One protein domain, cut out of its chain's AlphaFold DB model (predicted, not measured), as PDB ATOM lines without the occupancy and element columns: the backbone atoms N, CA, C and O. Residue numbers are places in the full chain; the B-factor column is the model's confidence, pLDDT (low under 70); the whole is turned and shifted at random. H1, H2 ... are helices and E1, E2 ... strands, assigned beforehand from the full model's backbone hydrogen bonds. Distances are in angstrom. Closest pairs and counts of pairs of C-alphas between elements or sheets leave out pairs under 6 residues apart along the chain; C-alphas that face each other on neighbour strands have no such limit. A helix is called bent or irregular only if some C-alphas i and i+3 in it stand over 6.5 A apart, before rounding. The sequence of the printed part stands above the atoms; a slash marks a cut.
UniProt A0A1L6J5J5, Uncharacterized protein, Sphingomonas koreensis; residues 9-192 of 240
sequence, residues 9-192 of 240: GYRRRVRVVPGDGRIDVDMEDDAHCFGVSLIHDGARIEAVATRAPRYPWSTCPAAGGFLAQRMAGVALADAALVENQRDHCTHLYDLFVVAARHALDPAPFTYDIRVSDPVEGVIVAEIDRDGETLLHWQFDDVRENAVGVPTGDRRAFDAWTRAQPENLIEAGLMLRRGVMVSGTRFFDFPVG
ATOM      1  N   GLY A   9      18.239  -9.162 -33.039       95.62
ATOM      2  CA  GLY A   9      19.455  -9.416 -33.790       95.62
ATOM      3  C   GLY A   9      19.249  -9.599 -35.281       95.62
ATOM      4  O   GLY A   9      18.147  -9.777 -35.791       95.62
ATOM      5  N   TYR A  10      20.371  -9.604 -35.979       97.56
ATOM      6  CA  TYR A  10      20.438  -9.846 -37.407       97.56
ATOM      7  C   TYR A  10      20.084 -11.291 -37.744       97.56
ATOM      8  O   TYR A  10      20.561 -12.232 -37.093       97.56
ATOM      9  N   ARG A  11      19.325 -11.463 -38.829       97.69
ATOM     10  CA  ARG A  11      19.116 -12.765 -39.459       97.69
ATOM     11  C   ARG A  11      19.549 -12.754 -40.911       97.69
ATOM     12  O   ARG A  11      19.391 -11.767 -41.621       97.69
ATOM     13  N   ARG A  12      20.042 -13.902 -41.360       98.38
ATOM     14  CA  ARG A  12      20.329 -14.172 -42.766       98.38
ATOM     15  C   ARG A  12      19.968 -15.605 -43.095       98.38
ATOM     16  O   ARG A  12      20.453 -16.517 -42.439       98.38
ATOM     17  N   ARG A  13      19.185 -15.797 -44.147       98.62
ATOM     18  CA  ARG A  13      18.819 -17.113 -44.665       98.62
ATOM     19  C   ARG A  13      19.437 -17.304 -46.032       98.62
ATOM     20  O   ARG A  13      19.364 -16.400 -46.856       98.62
ATOM     21  N   VAL A  14      19.997 -18.479 -46.286       98.75
ATOM     22  CA  VAL A  14      20.456 -18.904 -47.610       98.75
ATOM     23  C   VAL A  14      19.783 -20.223 -47.950       98.75
ATOM     24  O   VAL A  14      19.992 -21.213 -47.259       98.75
ATOM     25  N   ARG A  15      18.971 -20.237 -49.005       98.69
ATOM     26  CA  ARG A  15      18.275 -21.426 -49.500       98.69
ATOM     27  C   ARG A  15      18.991 -21.946 -50.736       98.69
ATOM     28  O   ARG A  15      19.202 -21.186 -51.676       98.69
ATOM     29  N   VAL A  16      19.323 -23.233 -50.733       98.81
ATOM     30  CA  VAL A  16      19.995 -23.933 -51.830       98.81
ATOM     31  C   VAL A  16      19.035 -24.968 -52.402       98.81
ATOM     32  O   VAL A  16      18.519 -25.810 -51.668       98.81
ATOM     33  N   VAL A  17      18.775 -24.897 -53.707       98.62
ATOM     34  CA  VAL A  17      17.840 -25.775 -54.420       98.62
ATOM     35  C   VAL A  17      18.526 -26.346 -55.664       98.62
ATOM     36  O   VAL A  17      18.506 -25.715 -56.724       98.62
ATOM     37  N   PRO A  18      19.159 -27.526 -55.547       97.94
ATOM     38  CA  PRO A  18      19.678 -28.259 -56.695       97.94
ATOM     39  C   PRO A  18      18.551 -28.797 -57.588       97.94
ATOM     40  O   PRO A  18      17.434 -29.060 -57.131       97.94
ATOM     41  N   GLY A  19      18.858 -28.994 -58.864       96.12
ATOM     42  CA  GLY A  19      17.988 -29.556 -59.890       96.12
ATOM     43  C   GLY A  19      18.806 -30.153 -61.039       96.12
ATOM     44  O   GLY A  19      20.034 -30.165 -61.014       96.12
ATOM     45  N   ASP A  20      18.129 -30.675 -62.062       95.94
ATOM     46  CA  ASP A  20      18.813 -31.295 -63.201       95.94
ATOM     47  C   ASP A  20      19.476 -30.234 -64.098       95.94
ATOM     48  O   ASP A  20      18.793 -29.377 -64.666       95.94
ATOM     49  N   GLY A  21      20.812 -30.256 -64.170       97.50
ATOM     50  CA  GLY A  21      21.626 -29.285 -64.914       97.50
ATOM     51  C   GLY A  21      21.518 -27.838 -64.414       97.50
ATOM     52  O   GLY A  21      21.886 -26.900 -65.128       97.50
ATOM     53  N   ARG A  22      20.967 -27.626 -63.215       98.00
ATOM     54  CA  ARG A  22      20.695 -26.303 -62.653       98.00
ATOM     55  C   ARG A  22      20.739 -26.329 -61.136       98.00
ATOM     56  O   ARG A  22      20.225 -27.244 -60.513       98.00
ATOM     57  N   ILE A  23      21.188 -25.232 -60.544       98.75
ATOM     58  CA  ILE A  23      21.022 -24.962 -59.117       98.75
ATOM     59  C   ILE A  23      20.626 -23.507 -58.880       98.75
ATOM     60  O   ILE A  23      21.139 -22.593 -59.532       98.75
ATOM     61  N   ASP A  24      19.704 -23.297 -57.944       98.69
ATOM     62  CA  ASP A  24      19.300 -21.982 -57.461       98.69
ATOM     63  C   ASP A  24      19.761 -21.778 -56.018       98.69
ATOM     64  O   ASP A  24      19.552 -22.630 -55.154       98.69
ATOM     65  N   VAL A  25      20.385 -20.633 -55.756       98.75
ATOM     66  CA  VAL A  25      20.780 -20.208 -54.415       98.75
ATOM     67  C   VAL A  25      20.253 -18.805 -54.178       98.75
ATOM     68  O   VAL A  25      20.692 -17.860 -54.833       98.75
ATOM     69  N   ASP A  26      19.331 -18.664 -53.232       98.56
ATOM     70  CA  ASP A  26      18.738 -17.383 -52.854       98.56
ATOM     71  C   ASP A  26      19.100 -17.037 -51.410       98.56
ATOM     72  O   ASP A  26      19.270 -17.910 -50.559       98.56
ATOM     73  N   MET A  27      19.236 -15.747 -51.130       98.38
ATOM     74  CA  MET A  27      19.580 -15.239 -49.813       98.38
ATOM     75  C   MET A  27      18.784 -13.999 -49.479       98.38
ATOM     76  O   MET A  27      18.620 -13.121 -50.324       98.38
ATOM     77  N   GLU A  28      18.364 -13.918 -48.225       98.25
ATOM     78  CA  GLU A  28      17.768 -12.723 -47.660       98.25
ATOM     79  C   GLU A  28      18.365 -12.424 -46.286       98.25
ATOM     80  O   GLU A  28      18.704 -13.337 -45.535       98.25
ATOM     81  N   ASP A  29      18.522 -11.142 -45.985       96.94
ATOM     82  CA  ASP A  29      18.861 -10.594 -44.677       96.94
ATOM     83  C   ASP A  29      18.230  -9.208 -44.504       96.94
ATOM     84  O   ASP A  29      17.496  -8.743 -45.379       96.94
ATOM     85  N   ASP A  30      18.526  -8.517 -43.405       94.25
ATOM     86  CA  ASP A  30      17.917  -7.224 -43.092       94.25
ATOM     87  C   ASP A  30      17.983  -6.195 -44.230       94.25
ATOM     88  O   ASP A  30      17.021  -5.465 -44.430       94.25
ATOM     89  N   ALA A  31      19.054  -6.144 -45.032       92.94
ATOM     90  CA  ALA A  31      19.254  -5.125 -46.076       92.94
ATOM     91  C   ALA A  31      19.322  -5.682 -47.511       92.94
ATOM     92  O   ALA A  31      19.278  -4.914 -48.478       92.94
ATOM     93  N   HIS A  32      19.436  -7.002 -47.661       95.94
ATOM     94  CA  HIS A  32      19.703  -7.658 -48.932       95.94
ATOM     95  C   HIS A  32      18.699  -8.771 -49.217       95.94
ATOM     96  O   HIS A  32      18.371  -9.570 -48.351       95.94
ATOM     97  N   CYS A  33      18.293  -8.877 -50.476       97.38
ATOM     98  CA  CYS A  33      17.685 -10.059 -51.059       97.38
ATOM     99  C   CYS A  33      18.332 -10.267 -52.433       97.38
ATOM    100  O   CYS A  33      18.257  -9.391 -53.302       97.38
ATOM    101  N   PHE A  34      19.015 -11.396 -52.613       97.69
ATOM    102  CA  PHE A  34      19.750 -11.742 -53.830       97.69
ATOM    103  C   PHE A  34      19.535 -13.205 -54.203       97.69
ATOM    104  O   PHE A  34      19.254 -14.033 -53.345       97.69
ATOM    105  N   GLY A  35      19.746 -13.527 -55.476       98.12
ATOM    106  CA  GLY A  35      19.710 -14.897 -55.967       98.12
ATOM    107  C   GLY A  35      20.727 -15.153 -57.068       98.12
ATOM    108  O   GLY A  35      21.062 -14.244 -57.831       98.12
ATOM    109  N   VAL A  36      21.190 -16.393 -57.167       98.62
ATOM    110  CA  VAL A  36      22.029 -16.916 -58.249       98.62
ATOM    111  C   VAL A  36      21.382 -18.183 -58.801       98.62
ATOM    112  O   VAL A  36      21.029 -19.079 -58.045       98.62
ATOM    113  N   SER A  37      21.193 -18.251 -60.119       98.56
ATOM    114  CA  SER A  37      20.931 -19.497 -60.844       98.56
ATOM    115  C   SER A  37      22.182 -19.853 -61.618       98.56
ATOM    116  O   SER A  37      22.683 -19.023 -62.379       98.56
ATOM    117  N   LEU A  38      22.653 -21.079 -61.461       98.56
ATOM    118  CA  LEU A  38      23.791 -21.616 -62.188       98.56
ATOM    119  C   LEU A  38      23.302 -22.785 -63.040       98.56
ATOM    120  O   LEU A  38      22.659 -23.690 -62.520       98.56
ATOM    121  N   ILE A  39      23.585 -22.740 -64.341       98.62
ATOM    122  CA  ILE A  39      23.316 -23.818 -65.302       98.62
ATOM    123  C   ILE A  39      24.631 -24.541 -65.587       98.62
ATOM    124  O   ILE A  39      25.660 -23.880 -65.755       98.62
ATOM    125  N   HIS A  40      24.615 -25.872 -65.623       98.44
ATOM    126  CA  HIS A  40      25.816 -26.685 -65.802       98.44
ATOM    127  C   HIS A  40      25.551 -28.005 -66.530       98.44
ATOM    128  O   HIS A  40      24.475 -28.586 -66.426       98.44
ATOM    129  N   ASP A  41      26.594 -28.539 -67.165       97.94
ATOM    130  CA  ASP A  41      26.590 -29.865 -67.807       97.94
ATOM    131  C   ASP A  41      26.983 -31.013 -66.849       97.94
ATOM    132  O   ASP A  41      27.089 -32.173 -67.243       97.94
ATOM    133  N   GLY A  42      27.233 -30.681 -65.578       97.31
ATOM    134  CA  GLY A  42      27.709 -31.609 -64.548       97.31
ATOM    135  C   GLY A  42      29.206 -31.493 -64.244       97.31
ATOM    136  O   GLY A  42      29.668 -32.013 -63.232       97.31
ATOM    137  N   ALA A  43      29.965 -30.771 -65.069       97.44
ATOM    138  CA  ALA A  43      31.384 -30.490 -64.855       97.44
ATOM    139  C   ALA A  43      31.736 -29.008 -65.049       97.44
ATOM    140  O   ALA A  43      32.651 -28.497 -64.399       97.44
ATOM    141  N   ARG A  44      31.028 -28.306 -65.935       98.06
ATOM    142  CA  ARG A  44      31.275 -26.920 -66.331       98.06
ATOM    143  C   ARG A  44      30.026 -26.072 -66.207       98.06
ATOM    144  O   ARG A  44      28.908 -26.534 -66.405       98.06
ATOM    145  N   ILE A  45      30.260 -24.801 -65.916       98.50
ATOM    146  CA  ILE A  45      29.240 -23.765 -65.853       98.50
ATOM    147  C   ILE A  45      28.910 -23.332 -67.281       98.50
ATOM    148  O   ILE A  45      29.773 -22.826 -67.996       98.50
ATOM    149  N   GLU A  46      27.659 -23.493 -67.693       98.31
ATOM    150  CA  GLU A  46      27.173 -23.027 -68.994       98.31
ATOM    151  C   GLU A  46      26.713 -21.571 -68.920       98.31
ATOM    152  O   GLU A  46      27.000 -20.768 -69.809       98.31
ATOM    153  N   ALA A  47      26.019 -21.213 -67.838       98.12
ATOM    154  CA  ALA A  47      25.506 -19.870 -67.624       98.12
ATOM    155  C   ALA A  47      25.307 -19.573 -66.136       98.12
ATOM    156  O   ALA A  47      25.012 -20.458 -65.334       98.12
ATOM    157  N   VAL A  48      25.401 -18.291 -65.786       98.25
ATOM    158  CA  VAL A  48      25.023 -17.775 -64.470       98.25
ATOM    159  C   VAL A  48      24.047 -16.626 -64.674       98.25
ATOM    160  O   VAL A  48      24.304 -15.716 -65.461       98.25
ATOM    161  N   ALA A  49      22.932 -16.654 -63.957       97.56
ATOM    162  CA  ALA A  49      21.977 -15.558 -63.887       97.56
ATOM    163  C   ALA A  49      21.830 -15.109 -62.435       97.56
ATOM    164  O   ALA A  49      21.840 -15.930 -61.522       97.56
ATOM    165  N   THR A  50      21.663 -13.810 -62.209       97.25
ATOM    166  CA  THR A  50      21.517 -13.256 -60.858       97.25
ATOM    167  C   THR A  50      20.221 -12.480 -60.707       97.25
ATOM    168  O   THR A  50      19.744 -11.863 -61.659       97.25
ATOM    169  N   ARG A  51      19.699 -12.437 -59.486       96.62
ATOM    170  CA  ARG A  51      18.546 -11.634 -59.079       96.62
ATOM    171  C   ARG A  51      18.951 -10.734 -57.923       96.62
ATOM    172  O   ARG A  51      19.746 -11.134 -57.077       96.62
ATOM    173  N   ALA A  52      18.383  -9.537 -57.877       95.62
ATOM    174  CA  ALA A  52      18.561  -8.598 -56.776       95.62
ATOM    175  C   ALA A  52      17.220  -7.921 -56.436       95.62
ATOM    176  O   ALA A  52      17.026  -6.768 -56.812       95.62
ATOM    177  N   PRO A  53      16.256  -8.617 -55.799       95.06
ATOM    178  CA  PRO A  53      14.981  -7.999 -55.425       95.06
ATOM    179  C   PRO A  53      15.119  -6.834 -54.438       95.06
ATOM    180  O   PRO A  53      14.329  -5.896 -54.505       95.06
ATOM    181  N   ARG A  54      16.117  -6.879 -53.542       95.38
ATOM    182  CA  ARG A  54      16.376  -5.833 -52.541       95.38
ATOM    183  C   ARG A  54      17.873  -5.671 -52.326       95.38
ATOM    184  O   ARG A  54      18.589  -6.644 -52.108       95.38
ATOM    185  N   TYR A  55      18.370  -4.451 -52.430       95.12
ATOM    186  CA  TYR A  55      19.803  -4.180 -52.397       95.12
ATOM    187  C   TYR A  55      20.063  -2.775 -51.870       95.12
ATOM    188  O   TYR A  55      19.312  -1.860 -52.193       95.12
ATOM    189  N   PRO A  56      21.138  -2.561 -51.098       94.38
ATOM    190  CA  PRO A  56      21.324  -1.293 -50.415       94.38
ATOM    191  C   PRO A  56      21.857  -0.165 -51.299       94.38
ATOM    192  O   PRO A  56      21.698   1.002 -50.934       94.38
ATOM    193  N   TRP A  57      22.500  -0.496 -52.422       96.19
ATOM    194  CA  TRP A  57      23.178   0.467 -53.286       96.19
ATOM    195  C   TRP A  57      22.777   0.296 -54.746       96.19
ATOM    196  O   TRP A  57      22.778  -0.826 -55.257       96.19
ATOM    197  N   SER A  58      22.578   1.411 -55.447       96.44
ATOM    198  CA  SER A  58      22.130   1.454 -56.846       96.44
ATOM    199  C   SER A  58      23.004   0.672 -57.835       96.44
ATOM    200  O   SER A  58      22.555   0.270 -58.906       96.44
ATOM    201  N   THR A  59      24.268   0.415 -57.486       95.31
ATOM    202  CA  THR A  59      25.222  -0.328 -58.327       95.31
ATOM    203  C   THR A  59      25.241  -1.834 -58.071       95.31
ATOM    204  O   THR A  59      25.833  -2.564 -58.867       95.31
ATOM    205  N   CYS A  60      24.616  -2.331 -56.997       94.38
ATOM    206  CA  CYS A  60      24.647  -3.753 -56.650       94.38
ATOM    207  C   CYS A  60      24.140  -4.678 -57.776       94.38
ATOM    208  O   CYS A  60      24.823  -5.670 -58.041       94.38
ATOM    209  N   PRO A  61      23.022  -4.386 -58.480       93.00
ATOM    210  CA  PRO A  61      22.523  -5.268 -59.540       93.00
ATOM    211  C   PRO A  61      23.512  -5.468 -60.698       93.00
ATOM    212  O   PRO A  61      23.591  -6.554 -61.267       93.00
ATOM    213  N   ALA A  62      24.321  -4.449 -61.018       92.06
ATOM    214  CA  ALA A  62      25.281  -4.507 -62.123       92.06
ATOM    215  C   ALA A  62      26.411  -5.530 -61.893       92.06
ATOM    216  O   ALA A  62      26.983  -6.043 -62.857       92.06
ATOM    217  N   ALA A  63      26.702  -5.882 -60.635       93.12
ATOM    218  CA  ALA A  63      27.700  -6.898 -60.303       93.12
ATOM    219  C   ALA A  63      27.337  -8.292 -60.849       93.12
ATOM    220  O   ALA A  63      28.225  -9.110 -61.094       93.12
ATOM    221  N   GLY A  64      26.044  -8.554 -61.058       93.69
ATOM    222  CA  GLY A  64      25.545  -9.816 -61.592       93.69
ATOM    223  C   GLY A  64      25.991 -10.094 -63.024       93.69
ATOM    224  O   GLY A  64      26.435 -11.198 -63.329       93.69
ATOM    225  N   GLY A  65      25.955  -9.074 -63.890       92.44
ATOM    226  CA  GLY A  65      26.417  -9.199 -65.276       92.44
ATOM    227  C   GLY A  65      27.918  -9.485 -65.365       92.44
ATOM    228  O   GLY A  65      28.338 -10.337 -66.143       92.44
ATOM    229  N   PHE A  66      28.715  -8.827 -64.515       91.25
ATOM    230  CA  PHE A  66      30.151  -9.089 -64.422       91.25
ATOM    231  C   PHE A  66      30.429 -10.527 -63.962       91.25
ATOM    232  O   PHE A  66      31.182 -11.240 -64.618       91.25
ATOM    233  N   LEU A  67      29.766 -10.995 -62.899       95.06
ATOM    234  CA  LEU A  67      29.885 -12.381 -62.436       95.06
ATOM    235  C   LEU A  67      29.529 -13.387 -63.542       95.06
ATOM    236  O   LEU A  67      30.302 -14.302 -63.807       95.06
ATOM    237  N   ALA A  68      28.408 -13.184 -64.235       95.00
ATOM    238  CA  ALA A  68      27.978 -14.070 -65.312       95.00
ATOM    239  C   ALA A  68      29.005 -14.178 -66.444       95.00
ATOM    240  O   ALA A  68      29.311 -15.278 -66.904       95.00
ATOM    241  N   GLN A  69      29.584 -13.046 -66.849       94.25
ATOM    242  CA  GLN A  69      30.603 -13.012 -67.892       94.25
ATOM    243  C   GLN A  69      31.888 -13.746 -67.486       94.25
ATOM    244  O   GLN A  69      32.501 -14.403 -68.324       94.25
ATOM    245  N   ARG A  70      32.322 -13.609 -66.227       94.69
ATOM    246  CA  ARG A  70      33.580 -14.201 -65.744       94.69
ATOM    247  C   ARG A  70      33.488 -15.709 -65.520       94.69
ATOM    248  O   ARG A  70      34.498 -16.391 -65.649       94.69
ATOM    249  N   MET A  71      32.295 -16.220 -65.216       96.12
ATOM    250  CA  MET A  71      32.116 -17.608 -64.774       96.12
ATOM    251  C   MET A  71      31.634 -18.571 -65.858       96.12
ATOM    252  O   MET A  71      31.732 -19.783 -65.677       96.12
ATOM    253  N   ALA A  72      31.136 -18.077 -66.994       95.38
ATOM    254  CA  ALA A  72      30.753 -18.945 -68.105       95.38
ATOM    255  C   ALA A  72      31.962 -19.752 -68.625       95.38
ATOM    256  O   ALA A  72      33.026 -19.204 -68.910       95.38
ATOM    257  N   GLY A  73      31.793 -21.068 -68.749       96.69
ATOM    258  CA  GLY A  73      32.818 -22.016 -69.193       96.69
ATOM    259  C   GLY A  73      33.785 -22.495 -68.104       96.69
ATOM    260  O   GLY A  73      34.555 -23.430 -68.356       96.69
ATOM    261  N   VAL A  74      33.754 -21.910 -66.902       97.56
ATOM    262  CA  VAL A  74      34.584 -22.334 -65.763       97.56
ATOM    263  C   VAL A  74      34.141 -23.718 -65.276       97.56
ATOM    264  O   VAL A  74      32.956 -24.052 -65.308       97.56
ATOM    265  N   ALA A  75      35.090 -24.557 -64.854       97.88
ATOM    266  CA  ALA A  75      34.766 -25.846 -64.249       97.88
ATOM    267  C   ALA A  75      34.154 -25.641 -62.857       97.88
ATOM    268  O   ALA A  75      34.633 -24.807 -62.092       97.88
ATOM    269  N   LEU A  76      33.139 -26.431 -62.495       97.50
ATOM    270  CA  LEU A  76      32.483 -26.345 -61.184       97.50
ATOM    271  C   LEU A  76      33.495 -26.453 -60.031       97.50
ATOM    272  O   LEU A  76      33.441 -25.672 -59.086       97.50
ATOM    273  N   ALA A  77      34.473 -27.357 -60.160       95.69
ATOM    274  CA  ALA A  77      35.531 -27.570 -59.170       95.69
ATOM    275  C   ALA A  77      36.468 -26.358 -58.979       95.69
ATOM    276  O   ALA A  77      37.059 -26.207 -57.913       95.69
ATOM    277  N   ASP A  78      36.576 -25.483 -59.983       96.25
ATOM    278  CA  ASP A  78      37.477 -24.324 -59.974       96.25
ATOM    279  C   ASP A  78      36.750 -23.010 -59.641       96.25
ATOM    280  O   ASP A  78      37.387 -21.966 -59.496       96.25
ATOM    281  N   ALA A  79      35.419 -23.033 -59.511       93.94
ATOM    282  CA  ALA A  79      34.579 -21.838 -59.407       93.94
ATOM    283  C   ALA A  79      34.996 -20.881 -58.272       93.94
ATOM    284  O   ALA A  79      34.931 -19.662 -58.427       93.94
ATOM    285  N   ALA A  80      35.477 -21.419 -57.148       90.25
ATOM    286  CA  ALA A  80      35.937 -20.633 -56.000       90.25
ATOM    287  C   ALA A  80      37.373 -20.079 -56.135       90.25
ATOM    288  O   ALA A  80      37.826 -19.348 -55.256       90.25
ATOM    289  N   LEU A  81      38.111 -20.455 -57.185       90.12
ATOM    290  CA  LEU A  81      39.556 -20.215 -57.312       90.12
ATOM    291  C   LEU A  81      39.925 -19.226 -58.424       90.12
ATOM    292  O   LEU A  81      41.015 -18.659 -58.399       90.12
ATOM    293  N   VAL A  82      39.049 -19.038 -59.412       87.12
ATOM    294  CA  VAL A  82      39.382 -18.332 -60.663       87.12
ATOM    295  C   VAL A  82      39.296 -16.809 -60.590       87.12
ATOM    296  O   VAL A  82      39.868 -16.129 -61.438       87.12
ATOM    297  N   GLU A  83      38.608 -16.261 -59.590       90.81
ATOM    298  CA  GLU A  83      38.372 -14.821 -59.466       90.81
ATOM    299  C   GLU A  83      38.685 -14.315 -58.064       90.81
ATOM    300  O   GLU A  83      38.569 -15.026 -57.064       90.81
ATOM    301  N   ASN A  84      39.029 -13.035 -57.983       83.69
ATOM    302  CA  ASN A  84      39.152 -12.352 -56.712       83.69
ATOM    303  C   ASN A  84      37.766 -11.891 -56.249       83.69
ATOM    304  O   ASN A  84      37.144 -11.023 -56.859       83.69
ATOM    305  N   GLN A  85      37.312 -12.408 -55.108       85.25
ATOM    306  CA  GLN A  85      36.023 -12.047 -54.514       85.25
ATOM    307  C   GLN A  85      35.785 -10.525 -54.420       85.25
ATOM    308  O   GLN A  85      34.641 -10.078 -54.526       85.25
ATOM    309  N   ARG A  86      36.836  -9.719 -54.204       85.25
ATOM    310  CA  ARG A  86      36.713  -8.256 -54.051       85.25
ATOM    311  C   ARG A  86      36.275  -7.541 -55.329       85.25
ATOM    312  O   ARG A  86      35.712  -6.452 -55.234       85.25
ATOM    313  N   ASP A  87      36.465  -8.169 -56.485       86.81
ATOM    314  CA  ASP A  87      36.044  -7.627 -57.779       86.81
ATOM    315  C   ASP A  87      34.535  -7.828 -58.012       86.81
ATOM    316  O   ASP A  87      33.943  -7.212 -58.898       86.81
ATOM    317  N   HIS A  88      33.878  -8.630 -57.170       91.69
ATOM    318  CA  HIS A  88      32.455  -8.939 -57.246       91.69
ATOM    319  C   HIS A  88      31.655  -8.318 -56.094       91.69
ATOM    320  O   HIS A  88      32.179  -7.849 -55.080       91.69
ATOM    321  N   CYS A  89      30.325  -8.304 -56.240       93.25
ATOM    322  CA  CYS A  89      29.464  -8.148 -55.075       93.25
ATOM    323  C   CYS A  89      29.689  -9.381 -54.201       93.25
ATOM    324  O   CYS A  89      29.415 -10.498 -54.636       93.25
ATOM    325  N   THR A  90      30.192  -9.176 -52.986       93.19
ATOM    326  CA  THR A  90      30.541 -10.264 -52.068       93.19
ATOM    327  C   THR A  90      29.364 -11.199 -51.818       93.19
ATOM    328  O   THR A  90      29.568 -12.403 -51.780       93.19
ATOM    329  N   HIS A  91      28.142 -10.666 -51.737       95.06
ATOM    330  CA  HIS A  91      26.927 -11.466 -51.601       95.06
ATOM    331  C   HIS A  91      26.702 -12.387 -52.802       95.06
ATOM    332  O   HIS A  91      26.602 -13.591 -52.612       95.06
ATOM    333  N   LEU A  92      26.664 -11.848 -54.027       96.62
ATOM    334  CA  LEU A  92      26.441 -12.656 -55.234       96.62
ATOM    335  C   LEU A  92      27.563 -13.675 -55.456       96.62
ATOM    336  O   LEU A  92      27.289 -14.798 -55.861       96.62
ATOM    337  N   TYR A  93      28.810 -13.298 -55.162       96.44
ATOM    338  CA  TYR A  93      29.946 -14.209 -55.264       96.44
ATOM    339  C   TYR A  93      29.859 -15.351 -54.245       96.44
ATOM    340  O   TYR A  93      30.038 -16.503 -54.625       96.44
ATOM    341  N   ASP A  94      29.521 -15.057 -52.983       96.19
ATOM    342  CA  ASP A  94      29.322 -16.088 -51.956       96.19
ATOM    343  C   ASP A  94      28.215 -17.077 -52.382       96.19
ATOM    344  O   ASP A  94      28.421 -18.287 -52.307       96.19
ATOM    345  N   LEU A  95      27.075 -16.589 -52.902       98.19
ATOM    346  CA  LEU A  95      25.995 -17.465 -53.396       98.19
ATOM    347  C   LEU A  95      26.420 -18.295 -54.610       98.19
ATOM    348  O   LEU A  95      26.046 -19.457 -54.711       98.19
ATOM    349  N   PHE A  96      27.201 -17.718 -55.523       98.19
ATOM    350  CA  PHE A  96      27.727 -18.433 -56.682       98.19
ATOM    351  C   PHE A  96      28.686 -19.559 -56.288       98.19
ATOM    352  O   PHE A  96      28.598 -20.648 -56.847       98.19
ATOM    353  N   VAL A  97      29.568 -19.330 -55.312       97.06
ATOM    354  CA  VAL A  97      30.478 -20.372 -54.817       97.06
ATOM    355  C   VAL A  97      29.692 -21.521 -54.183       97.06
ATOM    356  O   VAL A  97      29.974 -22.680 -54.485       97.06
ATOM    357  N   VAL A  98      28.669 -21.214 -53.379       98.06
ATOM    358  CA  VAL A  98      27.759 -22.226 -52.814       98.06
ATOM    359  C   VAL A  98      27.015 -22.969 -53.927       98.06
ATOM    360  O   VAL A  98      26.963 -24.196 -53.913       98.06
ATOM    361  N   ALA A  99      26.507 -22.254 -54.934       98.44
ATOM    362  CA  ALA A  99      25.851 -22.858 -56.089       98.44
ATOM    363  C   ALA A  99      26.785 -23.846 -56.804       98.44
ATOM    364  O   ALA A  99      26.411 -24.987 -57.040       98.44
ATOM    365  N   ALA A 100      28.025 -23.455 -57.100       98.00
ATOM    366  CA  ALA A 100      28.976 -24.335 -57.773       98.00
ATOM    367  C   ALA A 100      29.354 -25.561 -56.926       98.00
ATOM    368  O   ALA A 100      29.425 -26.667 -57.462       98.00
ATOM    369  N   ARG A 101      29.553 -25.389 -55.609       97.19
ATOM    370  CA  ARG A 101      29.892 -26.487 -54.688       97.19
ATOM    371  C   ARG A 101      28.779 -27.528 -54.595       97.19
ATOM    372  O   ARG A 101      29.070 -28.717 -54.541       97.19
ATOM    373  N   HIS A 102      27.530 -27.074 -54.581       97.94
ATOM    374  CA  HIS A 102      26.354 -27.914 -54.355       97.94
ATOM    375  C   HIS A 102      25.580 -28.250 -55.633       97.94
ATOM    376  O   HIS A 102      24.511 -28.844 -55.559       97.94
ATOM    377  N   ALA A 103      26.113 -27.908 -56.810       98.00
ATOM    378  CA  ALA A 103      25.461 -28.113 -58.107       98.00
ATOM    379  C   ALA A 103      25.023 -29.567 -58.354       98.00
ATOM    380  O   ALA A 103      24.057 -29.811 -59.069       98.00
ATOM    381  N   LEU A 104      25.735 -30.531 -57.762       97.56
ATOM    382  CA  LEU A 104      25.478 -31.965 -57.916       97.56
ATOM    383  C   LEU A 104      24.823 -32.603 -56.684       97.56
ATOM    384  O   LEU A 104      24.661 -33.825 -56.647       97.56
ATOM    385  N   ASP A 105      24.472 -31.812 -55.669       97.56
ATOM    386  CA  ASP A 105      23.812 -32.338 -54.480       97.56
ATOM    387  C   ASP A 105      22.382 -32.795 -54.817       97.56
ATOM    388  O   ASP A 105      21.698 -32.180 -55.634       97.56
ATOM    389  N   PRO A 106      21.884 -33.866 -54.179       96.38
ATOM    390  CA  PRO A 106      20.601 -34.459 -54.550       96.38
ATOM    391  C   PRO A 106      19.389 -33.773 -53.910       96.38
ATOM    392  O   PRO A 106      18.254 -34.086 -54.270       96.38
ATOM    393  N   ALA A 107      19.599 -32.917 -52.907       97.62
ATOM    394  CA  ALA A 107      18.528 -32.407 -52.064       97.62
ATOM    395  C   ALA A 107      18.719 -30.923 -51.727       97.62
ATOM    396  O   ALA A 107      19.854 -30.477 -51.536       97.62
ATOM    397  N   PRO A 108      17.616 -30.164 -51.619       98.44
ATOM    398  CA  PRO A 108      17.667 -28.798 -51.136       98.44
ATOM    399  C   PRO A 108      18.019 -28.757 -49.649       98.44
ATOM    400  O   PRO A 108      17.718 -29.688 -48.903       98.44
ATOM    401  N   PHE A 109      18.602 -27.641 -49.224       98.69
ATOM    402  CA  PHE A 109      18.865 -27.346 -47.819       98.69
ATOM    403  C   PHE A 109      18.870 -25.835 -47.580       98.69
ATOM    404  O   PHE A 109      18.906 -25.029 -48.516       98.69
ATOM    405  N   THR A 110      18.820 -25.437 -46.314       98.62
ATOM    406  CA  THR A 110      18.864 -24.034 -45.895       98.62
ATOM    407  C   THR A 110      19.937 -23.820 -44.841       98.62
ATOM    408  O   THR A 110      20.023 -24.588 -43.887       98.62
ATOM    409  N   TYR A 111      20.716 -22.750 -44.990       98.75
ATOM    410  CA  TYR A 111      21.483 -22.175 -43.893       98.75
ATOM    411  C   TYR A 111      20.712 -21.017 -43.265       98.75
ATOM    412  O   TYR A 111      20.278 -20.106 -43.973       98.75
ATOM    413  N   ASP A 112      20.606 -21.022 -41.943       98.69
ATOM    414  CA  ASP A 112      20.051 -19.929 -41.153       98.69
ATOM    415  C   ASP A 112      21.136 -19.370 -40.236       98.69
ATOM    416  O   ASP A 112      21.718 -20.081 -39.424       98.69
ATOM    417  N   ILE A 113      21.433 -18.085 -40.382       98.69
ATOM    418  CA  ILE A 113      22.435 -17.366 -39.602       98.69
ATOM    419  C   ILE A 113      21.720 -16.385 -38.686       98.69
ATOM    420  O   ILE A 113      20.848 -15.629 -39.125       98.69
ATOM    421  N   ARG A 114      22.142 -16.353 -37.426       97.81
ATOM    422  CA  ARG A 114      21.678 -15.403 -36.415       97.81
ATOM    423  C   ARG A 114      22.869 -14.747 -35.739       97.81
ATOM    424  O   ARG A 114      23.826 -15.422 -35.373       97.81
ATOM    425  N   VAL A 115      22.814 -13.428 -35.600       98.19
ATOM    426  CA  VAL A 115      23.797 -12.649 -34.843       98.19
ATOM    427  C   VAL A 115      23.026 -11.746 -33.900       98.19
ATOM    428  O   VAL A 115      22.274 -10.893 -34.368       98.19
ATOM    429  N   SER A 116      23.161 -11.954 -32.594       97.19
ATOM    430  CA  SER A 116      22.426 -11.166 -31.609       97.19
ATOM    431  C   SER A 116      22.847  -9.697 -31.653       97.19
ATOM    432  O   SER A 116      24.002  -9.366 -31.938       97.19
ATOM    433  N   ASP A 117      21.919  -8.810 -31.313       95.38
ATOM    434  CA  ASP A 117      22.289  -7.481 -30.843       95.38
ATOM    435  C   ASP A 117      23.085  -7.634 -29.519       95.38
ATOM    436  O   ASP A 117      22.978  -8.673 -28.849       95.38
ATOM    437  N   PRO A 118      23.937  -6.665 -29.138       94.00
ATOM    438  CA  PRO A 118      24.724  -6.771 -27.915       94.00
ATOM    439  C   PRO A 118      23.839  -6.783 -26.669       94.00
ATOM    440  O   PRO A 118      23.071  -5.849 -26.442       94.00
ATOM    441  N   VAL A 119      24.015  -7.789 -25.816       92.12
ATOM    442  CA  VAL A 119      23.364  -7.870 -24.502       92.12
ATOM    443  C   VAL A 119      24.443  -8.071 -23.451       92.12
ATOM    444  O   VAL A 119      25.251  -8.983 -23.565       92.12
ATOM    445  N   GLU A 120      24.506  -7.171 -22.465       90.00
ATOM    446  CA  GLU A 120      25.503  -7.210 -21.379       90.00
ATOM    447  C   GLU A 120      26.963  -7.359 -21.862       90.00
ATOM    448  O   GLU A 120      27.794  -7.992 -21.217       90.00
ATOM    449  N   GLY A 121      27.293  -6.748 -23.007       90.69
ATOM    450  CA  GLY A 121      28.640  -6.804 -23.584       90.69
ATOM    451  C   GLY A 121      28.954  -8.093 -24.346       90.69
ATOM    452  O   GLY A 121      30.115  -8.324 -24.670       90.69
ATOM    453  N   VAL A 122      27.937  -8.897 -24.663       95.38
ATOM    454  CA  VAL A 122      28.065 -10.152 -25.407       95.38
ATOM    455  C   VAL A 122      27.326 -10.067 -26.742       95.38
ATOM    456  O   VAL A 122      26.201  -9.574 -26.813       95.38
ATOM    457  N   ILE A 123      27.956 -10.568 -27.809       97.31
ATOM    458  CA  ILE A 123      27.304 -10.858 -29.096       97.31
ATOM    459  C   ILE A 123      27.462 -12.351 -29.381       97.31
ATOM    460  O   ILE A 123      28.581 -12.862 -29.368       97.31
ATOM    461  N   VAL A 124      26.368 -13.036 -29.704       97.75
ATOM    462  CA  VAL A 124      26.373 -14.448 -30.115       97.75
ATOM    463  C   VAL A 124      26.111 -14.542 -31.613       97.75
ATOM    464  O   VAL A 124      25.219 -13.876 -32.134       97.75
ATOM    465  N   ALA A 125      26.889 -15.365 -32.310       98.38
ATOM    466  CA  ALA A 125      26.758 -15.635 -33.733       98.38
ATOM    467  C   ALA A 125      26.660 -17.145 -33.980       98.38
ATOM    468  O   ALA A 125      27.552 -17.899 -33.594       98.38
ATOM    469  N   GLU A 126      25.605 -17.583 -34.659       98.62
ATOM    470  CA  GLU A 126      25.344 -18.997 -34.940       98.62
ATOM    471  C   GLU A 126      24.930 -19.199 -36.395       98.62
ATOM    472  O   GLU A 126      24.336 -18.313 -37.020       98.62
ATOM    473  N   ILE A 127      25.250 -20.378 -36.927       98.81
ATOM    474  CA  ILE A 127      24.753 -20.857 -38.215       98.81
ATOM    475  C   ILE A 127      24.197 -22.268 -38.056       98.81
ATOM    476  O   ILE A 127      24.878 -23.177 -37.572       98.81
ATOM    477  N   ASP A 128      22.967 -22.429 -38.517       98.69
ATOM    478  CA  ASP A 128      22.223 -23.675 -38.534       98.69
ATOM    479  C   ASP A 128      22.105 -24.164 -39.988       98.69
ATOM    480  O   ASP A 128      21.998 -23.347 -40.906       98.69
ATOM    481  N   ARG A 129      22.110 -25.481 -40.219       98.44
ATOM    482  CA  ARG A 129      21.725 -26.107 -41.491       98.44
ATOM    483  C   ARG A 129      20.490 -26.961 -41.260       98.44
ATOM    484  O   ARG A 129      20.518 -27.852 -40.422       98.44
ATOM    485  N   ASP A 130      19.408 -26.661 -41.971       97.81
ATOM    486  CA  ASP A 130      18.110 -27.338 -41.830       97.81
ATOM    487  C   ASP A 130      17.626 -27.437 -40.365       97.81
ATOM    488  O   ASP A 130      17.009 -28.415 -39.947       97.81
ATOM    489  N   GLY A 131      17.911 -26.393 -39.577       96.44
ATOM    490  CA  GLY A 131      17.554 -26.298 -38.158       96.44
ATOM    491  C   GLY A 131      18.557 -26.923 -37.180       96.44
ATOM    492  O   GLY A 131      18.364 -26.792 -35.974       96.44
ATOM    493  N   GLU A 132      19.630 -27.562 -37.655       98.06
ATOM    494  CA  GLU A 132      20.709 -28.087 -36.811       98.06
ATOM    495  C   GLU A 132      21.877 -27.094 -36.726       98.06
ATOM    496  O   GLU A 132      22.473 -26.740 -37.743       98.06
ATOM    497  N   THR A 133      22.236 -26.658 -35.516       98.50
ATOM    498  CA  THR A 133      23.372 -25.748 -35.304       98.50
ATOM    499  C   THR A 133      24.695 -26.410 -35.661       98.50
ATOM    500  O   THR A 133      25.118 -27.368 -35.017       98.50
ATOM    501  N   LEU A 134      25.381 -25.852 -36.659       98.50
ATOM    502  CA  LEU A 134      26.692 -26.323 -37.100       98.50
ATOM    503  C   LEU A 134      27.831 -25.626 -36.363       98.50
ATOM    504  O   LEU A 134      28.816 -26.263 -35.996       98.50
ATOM    505  N   LEU A 135      27.725 -24.308 -36.191       98.75
ATOM    506  CA  LEU A 135      28.767 -23.494 -35.579       98.75
ATOM    507  C   LEU A 135      28.160 -22.410 -34.689       98.75
ATOM    508  O   LEU A 135      27.142 -21.808 -35.026       98.75
ATOM    509  N   HIS A 136      28.854 -22.132 -33.591       98.38
ATOM    510  CA  HIS A 136      28.524 -21.111 -32.605       98.38
ATOM    511  C   HIS A 136      29.798 -20.340 -32.255       98.38
ATOM    512  O   HIS A 136      30.855 -20.940 -32.041       98.38
ATOM    513  N   TRP A 137      29.693 -19.018 -32.156       98.19
ATOM    514  CA  TRP A 137      30.755 -18.145 -31.674       98.19
ATOM    515  C   TRP A 137      30.198 -17.049 -30.766       98.19
ATOM    516  O   TRP A 137      29.189 -16.424 -31.088       98.19
ATOM    517  N   GLN A 138      30.904 -16.768 -29.673       97.94
ATOM    518  CA  GLN A 138      30.574 -15.703 -28.734       97.94
ATOM    519  C   GLN A 138      31.681 -14.644 -28.739       97.94
ATOM    520  O   GLN A 138      32.867 -14.960 -28.652       97.94
ATOM    521  N   PHE A 139      31.292 -13.379 -28.865       97.75
ATOM    522  CA  PHE A 139      32.165 -12.236 -28.632       97.75
ATOM    523  C   PHE A 139      31.933 -11.727 -27.212       97.75
ATOM    524  O   PHE A 139      30.872 -11.175 -26.935       97.75
ATOM    525  N   ASP A 140      32.939 -11.879 -26.353       95.19
ATOM    526  CA  ASP A 140      32.949 -11.373 -24.969       95.19
ATOM    527  C   ASP A 140      33.659 -10.017 -24.830       95.19
ATOM    528  O   ASP A 140      33.710  -9.419 -23.758       95.19
ATOM    529  N   ASP A 141      34.261  -9.536 -25.919       93.38
ATOM    530  CA  ASP A 141      35.091  -8.335 -25.980       93.38
ATOM    531  C   ASP A 141      34.405  -7.200 -26.759       93.38
ATOM    532  O   ASP A 141      35.045  -6.440 -27.502       93.38
ATOM    533  N   VAL A 142      33.075  -7.115 -26.631       94.56
ATOM    534  CA  VAL A 142      32.262  -6.189 -27.419       94.56
ATOM    535  C   VAL A 142      32.620  -4.743 -27.088       94.56
ATOM    536  O   VAL A 142      32.564  -4.291 -25.947       94.56
ATOM    537  N   ARG A 143      32.972  -4.006 -28.137       93.56
ATOM    538  CA  ARG A 143      33.303  -2.581 -28.131       93.56
ATOM    539  C   ARG A 143      32.710  -1.912 -29.358       93.56
ATOM    540  O   ARG A 143      32.473  -2.560 -30.374       93.56
ATOM    541  N   GLU A 144      32.535  -0.604 -29.303       91.88
ATOM    542  CA  GLU A 144      32.182   0.168 -30.490       91.88
ATOM    543  C   GLU A 144      33.417   0.395 -31.370       91.88
ATOM    544  O   GLU A 144      34.526   0.641 -30.885       91.88
ATOM    545  N   ASN A 145      33.239   0.296 -32.686       87.38
ATOM    546  CA  ASN A 145      34.260   0.710 -33.641       87.38
ATOM    547  C   ASN A 145      34.238   2.240 -33.859       87.38
ATOM    548  O   ASN A 145      33.472   2.969 -33.236       87.38
ATOM    549  N   ALA A 146      35.060   2.740 -34.788       83.44
ATOM    550  CA  ALA A 146      35.190   4.177 -35.062       83.44
ATOM    551  C   ALA A 146      33.894   4.880 -35.526       83.44
ATOM    552  O   ALA A 146      33.857   6.106 -35.556       83.44
ATOM    553  N   VAL A 147      32.859   4.124 -35.906       80.62
ATOM    554  CA  VAL A 147      31.554   4.643 -36.343       80.62
ATOM    555  C   VAL A 147      30.414   4.229 -35.401       80.62
ATOM    556  O   VAL A 147      29.256   4.296 -35.795       80.62
ATOM    557  N   GLY A 148      30.726   3.801 -34.171       85.94
ATOM    558  CA  GLY A 148      29.724   3.477 -33.148       85.94
ATOM    559  C   GLY A 148      29.060   2.106 -33.305       85.94
ATOM    560  O   GLY A 148      28.084   1.820 -32.623       85.94
ATOM    561  N   VAL A 149      29.558   1.242 -34.197       89.75
ATOM    562  CA  VAL A 149      28.972  -0.092 -34.412       89.75
ATOM    563  C   VAL A 149      29.602  -1.096 -33.438       89.75
ATOM    564  O   VAL A 149      30.834  -1.238 -33.448       89.75
ATOM    565  N   PRO A 150      28.800  -1.826 -32.638       91.56
ATOM    566  CA  PRO A 150      29.286  -2.879 -31.755       91.56
ATOM    567  C   PRO A 150      30.009  -4.001 -32.512       91.56
ATOM    568  O   PRO A 150      29.549  -4.510 -33.535       91.56
ATOM    569  N   THR A 151      31.169  -4.407 -32.007       92.06
ATOM    570  CA  THR A 151      31.995  -5.475 -32.572       92.06
ATOM    571  C   THR A 151      32.867  -6.118 -31.496       92.06
ATOM    572  O   THR A 151      33.297  -5.440 -30.573       92.06
ATOM    573  N   GLY A 152      33.207  -7.397 -31.647       92.75
ATOM    574  CA  GLY A 152      34.286  -8.038 -30.884       92.75
ATOM    575  C   GLY A 152      35.562  -8.232 -31.710       92.75
ATOM    576  O   GLY A 152      35.765  -7.564 -32.736       92.75
ATOM    577  N   ASP A 153      36.426  -9.156 -31.289       95.06
ATOM    578  CA  ASP A 153      37.678  -9.496 -31.969       95.06
ATOM    579  C   ASP A 153      37.427 -10.218 -33.300       95.06
ATOM    580  O   ASP A 153      37.366 -11.446 -33.413       95.06
ATOM    581  N   ARG A 154      37.336  -9.418 -34.364       92.00
ATOM    582  CA  ARG A 154      37.182  -9.912 -35.735       92.00
ATOM    583  C   ARG A 154      38.374 -10.717 -36.231       92.00
ATOM    584  O   ARG A 154      38.192 -11.534 -37.122       92.00
ATOM    585  N   ARG A 155      39.579 -10.509 -35.693       94.44
ATOM    586  CA  ARG A 155      40.757 -11.276 -36.118       94.44
ATOM    587  C   ARG A 155      40.711 -12.681 -35.541       94.44
ATOM    588  O   ARG A 155      40.942 -13.628 -36.286       94.44
ATOM    589  N   ALA A 156      40.381 -12.808 -34.256       96.56
ATOM    590  CA  ALA A 156      40.192 -14.108 -33.618       96.56
ATOM    591  C   ALA A 156      39.071 -14.902 -34.303       96.56
ATOM    592  O   ALA A 156      39.275 -16.053 -34.683       96.56
ATOM    593  N   PHE A 157      37.934 -14.256 -34.561       97.50
ATOM    594  CA  PHE A 157      36.819 -14.872 -35.272       97.50
ATOM    595  C   PHE A 157      37.170 -15.268 -36.721       97.50
ATOM    596  O   PHE A 157      36.877 -16.384 -37.154       97.50
ATOM    597  N   ASP A 158      37.872 -14.413 -37.472       95.81
ATOM    598  CA  ASP A 158      38.336 -14.743 -38.828       95.81
ATOM    599  C   ASP A 158      39.331 -15.918 -38.827       95.81
ATOM    600  O   ASP A 158      39.300 -16.759 -39.727       95.81
ATOM    601  N   ALA A 159      40.211 -16.004 -37.827       96.81
ATOM    602  CA  ALA A 159      41.130 -17.130 -37.677       96.81
ATOM    603  C   ALA A 159      40.380 -18.426 -37.331       96.81
ATOM    604  O   ALA A 159      40.637 -19.462 -37.941       96.81
ATOM    605  N   TRP A 160      39.415 -18.356 -36.411       97.81
ATOM    606  CA  TRP A 160      38.581 -19.492 -36.030       97.81
ATOM    607  C   TRP A 160      37.740 -20.012 -37.200       97.81
ATOM    608  O   TRP A 160      37.719 -21.218 -37.435       97.81
ATOM    609  N   THR A 161      37.113 -19.131 -37.987       96.94
ATOM    610  CA  THR A 161      36.326 -19.551 -39.162       96.94
ATOM    611  C   THR A 161      37.188 -20.250 -40.211       96.94
ATOM    612  O   THR A 161      36.732 -21.214 -40.812       96.94
ATOM    613  N   ARG A 162      38.446 -19.828 -40.404       93.31
ATOM    614  CA  ARG A 162      39.387 -20.464 -41.347       93.31
ATOM    615  C   ARG A 162      40.009 -21.762 -40.838       93.31
ATOM    616  O   ARG A 162      40.529 -22.526 -41.643       93.31
ATOM    617  N   ALA A 163      39.986 -21.985 -39.528       96.62
ATOM    618  CA  ALA A 163      40.504 -23.193 -38.896       96.62
ATOM    619  C   ALA A 163      39.457 -24.317 -38.799       96.62
ATOM    620  O   ALA A 163      39.765 -25.384 -38.269       96.62
ATOM    621  N   GLN A 164      38.229 -24.087 -39.280       97.94
ATOM    622  CA  GLN A 164      37.194 -25.114 -39.275       97.94
ATOM    623  C   GLN A 164      37.572 -26.299 -40.179       97.94
ATOM    624  O   GLN A 164      38.225 -26.104 -41.208       97.94
ATOM    625  N   PRO A 165      37.137 -27.524 -39.830       97.12
ATOM    626  CA  PRO A 165      37.251 -28.683 -40.707       97.12
ATOM    627  C   PRO A 165      36.660 -28.428 -42.101       97.12
ATOM    628  O   PRO A 165      35.757 -27.609 -42.266       97.12
ATOM    629  N   GLU A 166      37.120 -29.169 -43.109       93.62
ATOM    630  CA  GLU A 166      36.715 -28.995 -44.515       93.62
ATOM    631  C   GLU A 166      35.190 -29.038 -44.738       93.62
ATOM    632  O   GLU A 166      34.651 -28.306 -45.573       93.62
ATOM    633  N   ASN A 167      34.474 -29.854 -43.963       94.75
ATOM    634  CA  ASN A 167      33.016 -29.958 -44.024       94.75
ATOM    635  C   ASN A 167      32.278 -28.784 -43.353       94.75
ATOM    636  O   ASN A 167      31.081 -28.634 -43.569       94.75
ATOM    637  N   LEU A 168      32.967 -27.957 -42.559       97.44
ATOM    638  CA  LEU A 168      32.407 -26.801 -41.844       97.44
ATOM    639  C   LEU A 168      32.977 -25.458 -42.321       97.44
ATOM    640  O   LEU A 168      32.455 -24.409 -41.947       97.44
ATOM    641  N   ILE A 169      34.017 -25.459 -43.162       96.06
ATOM    642  CA  ILE A 169      34.664 -24.232 -43.642       96.06
ATOM    643  C   ILE A 169      33.686 -23.307 -44.378       96.06
ATOM    644  O   ILE A 169      33.731 -22.093 -44.195       96.06
ATOM    645  N   GLU A 170      32.766 -23.867 -45.168       96.81
ATOM    646  CA  GLU A 170      31.738 -23.087 -45.860       96.81
ATOM    647  C   GLU A 170      30.799 -22.410 -44.863       96.81
ATOM    648  O   GLU A 170      30.649 -21.189 -44.906       96.81
ATOM    649  N   ALA A 171      30.244 -23.177 -43.919       98.12
ATOM    650  CA  ALA A 171      29.387 -22.644 -42.867       98.12
ATOM    651  C   ALA A 171      30.111 -21.546 -42.064       98.12
ATOM    652  O   ALA A 171      29.534 -20.497 -41.782       98.12
ATOM    653  N   GLY A 172      31.403 -21.730 -41.775       98.19
ATOM    654  CA  GLY A 172      32.241 -20.729 -41.118       98.19
ATOM    655  C   GLY A 172      32.374 -19.439 -41.930       98.19
ATOM    656  O   GLY A 172      32.210 -18.347 -41.386       98.19
ATOM    657  N   LEU A 173      32.621 -19.532 -43.239       96.19
ATOM    658  CA  LEU A 173      32.710 -18.366 -44.127       96.19
ATOM    659  C   LEU A 173      31.355 -17.660 -44.317       96.19
ATOM    660  O   LEU A 173      31.313 -16.428 -44.388       96.19
ATOM    661  N   MET A 174      30.249 -18.407 -44.340       97.56
ATOM    662  CA  MET A 174      28.895 -17.849 -44.397       97.56
ATOM    663  C   MET A 174      28.518 -17.143 -43.093       97.56
ATOM    664  O   MET A 174      28.058 -15.998 -43.132       97.56
ATOM    665  N   LEU A 175      28.803 -17.758 -41.939       98.56
ATOM    666  CA  LEU A 175      28.650 -17.120 -40.633       98.56
ATOM    667  C   LEU A 175      29.486 -15.843 -40.576       98.56
ATOM    668  O   LEU A 175      28.975 -14.784 -40.218       98.56
ATOM    669  N   ARG A 176      30.742 -15.901 -41.040       97.25
ATOM    670  CA  ARG A 176      31.626 -14.735 -41.129       97.25
ATOM    671  C   ARG A 176      30.998 -13.582 -41.903       97.25
ATOM    672  O   ARG A 176      31.076 -12.437 -41.454       97.25
ATOM    673  N   ARG A 177      30.364 -13.865 -43.047       95.94
ATOM    674  CA  ARG A 177      29.609 -12.859 -43.810       95.94
ATOM    675  C   ARG A 177      28.477 -12.274 -42.978       95.94
ATOM    676  O   ARG A 177      28.388 -11.053 -42.909       95.94
ATOM    677  N   GLY A 178      27.676 -13.119 -42.332       97.25
ATOM    678  CA  GLY A 178      26.584 -12.682 -41.464       97.25
ATOM    679  C   GLY A 178      27.054 -11.728 -40.367       97.25
ATOM    680  O   GLY A 178      26.523 -10.629 -40.253       97.25
ATOM    681  N   VAL A 179      28.127 -12.061 -39.641       97.00
ATOM    682  CA  VAL A 179      28.655 -11.163 -38.598       97.00
ATOM    683  C   VAL A 179      29.239  -9.872 -39.188       97.00
ATOM    684  O   VAL A 179      29.263  -8.848 -38.510       97.00
ATOM    685  N   MET A 180      29.797  -9.871 -40.403       93.12
ATOM    686  CA  MET A 180      30.270  -8.623 -41.033       93.12
ATOM    687  C   MET A 180      29.104  -7.711 -41.433       93.12
ATOM    688  O   MET A 180      29.215  -6.495 -41.303       93.12
ATOM    689  N   VAL A 181      28.012  -8.293 -41.928       94.06
ATOM    690  CA  VAL A 181      26.843  -7.552 -42.416       94.06
ATOM    691  C   VAL A 181      25.929  -7.120 -41.269       94.06
ATOM    692  O   VAL A 181      25.361  -6.041 -41.361       94.06
ATOM    693  N   SER A 182      25.859  -7.860 -40.157       95.19
ATOM    694  CA  SER A 182      24.997  -7.521 -39.010       95.19
ATOM    695  C   SER A 182      25.221  -6.110 -38.453       95.19
ATOM    696  O   SER A 182      24.299  -5.500 -37.919       95.19
ATOM    697  N   GLY A 183      26.419  -5.549 -38.643       90.44
ATOM    698  CA  GLY A 183      26.737  -4.169 -38.279       90.44
ATOM    699  C   GLY A 183      25.851  -3.109 -38.948       90.44
ATOM    700  O   GLY A 183      25.734  -2.010 -38.415       90.44
ATOM    701  N   THR A 184      25.187  -3.419 -40.071       86.56
ATOM    702  CA  THR A 184      24.260  -2.487 -40.736       86.56
ATOM    703  C   THR A 184      23.050  -2.138 -39.876       86.56
ATOM    704  O   THR A 184      22.458  -1.087 -40.088       86.56
ATOM    705  N   ARG A 185      22.697  -2.969 -38.885       90.75
ATOM    706  CA  ARG A 185      21.601  -2.686 -37.940       90.75
ATOM    707  C   ARG A 185      21.856  -1.452 -37.076       90.75
ATOM    708  O   ARG A 185      20.916  -0.808 -36.631       90.75
ATOM    709  N   PHE A 186      23.124  -1.109 -36.864       89.62
ATOM    710  CA  PHE A 186      23.546  -0.011 -35.991       89.62
ATOM    711  C   PHE A 186      23.900   1.260 -36.763       89.62
ATOM    712  O   PHE A 186      24.461   2.195 -36.197       89.62
ATOM    713  N   PHE A 187      23.625   1.293 -38.068       81.69
ATOM    714  CA  PHE A 187      24.050   2.384 -38.926       81.69
ATOM    715  C   PHE A 187      22.967   2.746 -39.941       81.69
ATOM    716  O   PHE A 187      22.758   2.035 -40.924       81.69
ATOM    717  N   ASP A 188      22.312   3.885 -39.718       81.12
ATOM    718  CA  ASP A 188      21.406   4.474 -40.700       81.12
ATOM    719  C   ASP A 188      22.193   5.362 -41.668       81.12
ATOM    720  O   ASP A 188      22.924   6.271 -41.262       81.12
ATOM    721  N   PHE A 189      22.062   5.083 -42.962       85.81
ATOM    722  CA  PHE A 189      22.762   5.822 -44.002       85.81
ATOM    723  C   PHE A 189      21.754   6.583 -44.861       85.81
ATOM    724  O   PHE A 189      20.843   5.947 -45.399       85.81
ATOM    725  N   PRO A 190      21.919   7.907 -45.047       91.38
ATOM    726  CA  PRO A 190      20.930   8.711 -45.747       91.38
ATOM    727  C   PRO A 190      20.662   8.199 -47.163       91.38
ATOM    728  O   PRO A 190      21.591   7.949 -47.936       91.38
ATOM    729  N   VAL A 191      19.384   8.093 -47.524       94.25
ATOM    730  CA  VAL A 191      18.961   7.784 -48.897       94.25
ATOM    731  C   VAL A 191      19.591   8.781 -49.869       94.25
ATOM    732  O   VAL A 191      19.638   9.983 -49.609       94.25
ATOM    733  N   GLY A 192      20.094   8.279 -50.996       94.56
ATOM    734  CA  GLY A 192      20.764   9.090 -52.010       94.56
ATOM    735  C   GLY A 192      22.201   9.498 -51.671       94.56
ATOM    736  O   GLY A 192      22.885  10.027 -52.543       94.56
TER     737      GLY A 192
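This is residues 9 to 192 of the 240 residues of an uncharacterized protein of Sphingomonas koreensis (UniProt A0A1L6J5J5). A broad, twisted sheet of seven strands forms one wall, with the helices over one of its faces and no named element over the other. H2 and H4 slant across the two halves of the sheet, H1 covers the edge strand E4, and H3 packs on H4 farther out from the sheet, near the other edge. The printed part has 184 residues with seven named strands and four named helices, along the chain E1 E2 E3 E4 H1 H2 E5 E6 E7 H3 H4, a mixed class of helices and strands. The sheet runs E4 E3 E2 E1 E5 E6 E7, antiparallel throughout. The whole is compact, with a radius of gyration of the C-alphas of 16.7 A and spans of 52 by 41 by 26 A.

E1, the longest strand, holds residues 9 to 19 and is 33.0 A long, from C-alpha 9 at (19.455, -9.416, -33.790) to C-alpha 19 at (17.988, -29.556, -59.890). E2 holds residues 22 to 29, E3 residues 33 to 40 and E4 residues 45 to 54, the last 25.8 A long. E5 holds residues 109 to 116, E6 residues 123 to 129 and E7 residues 132 to 139; E7 bends by 51 degrees at residue 135. H1 holds residues 62 to 71 and is 15.0 A long, H2 residues 90 to 102 and 18.3 A, and H3 residues 154 to 162 and 12.2 A. H4, residues 169 to 186, is the longest helix at 27.7 A and ends with C-alpha 186 at (23.546, -0.011, -35.991). It is neither bent nor irregular, but only just: C-alphas 180 and 183 are 6.3 A apart.

The sheet holds two meanders, E1 E2 E3 E4 and E5 E6 E7, each strand the antiparallel neighbour of the one before. They are joined where E1 and E5 are neighbours, antiparallel at 170 degrees, with N 12 and O 113 at 2.9 A within hydrogen-bond range. In the hairpin of E1 and E2, N 15 and O 26 are within range at 2.8 A; in that of E6 and E7, N 125 and O 137 at 2.8 A. E4 and E7 are the edge strands. The helices lie on one face of the sheet, giving two layers. H2 lies over E3 and E2 at a height over the sheet of 7.9 A, slantwise to the strands at 39 degrees to E2 on the local plane; the closest C-alphas of H2 and E2 are those of Ala 99 and Val 25, 6.0 A. H4 lies over E5, E6 and, only just, E1, on which 3 of its C-alphas fall; its height is 7.5 A. The closest C-alphas of H4 and E6 are those of Leu 175 and Ile 127, 5.9 A. H1 runs along the strands over E4, at a height of 7.0 A. H1 and H2 touch, the closest C-alphas being those of Gly 64 and Leu 92, 7.0 A. The helical hairpin of H3 and H4 has a shallow tilt of 26 degrees, with the C-alphas of Thr 161 and Gly 172 closest at 4.7 A. H1 and H4 are apart. In H2 and H3 every O i to N i+4 pair is within hydrogen-bond range; in H1 5 of 6 are, in H4 10 of 14.

The two C-alphas farthest apart, those of Asp 41 and Glu 120, are 51.7 A apart. The printed part has no cut. The long links are H1 to H2, with 18 residues between them, and E7 to H3, with 14; in the latter, residues 143 to 144 pair antiparallel with residues 150 to 151. The mean pLDDT of the printed part is 95.4, and no printed residue is under 70.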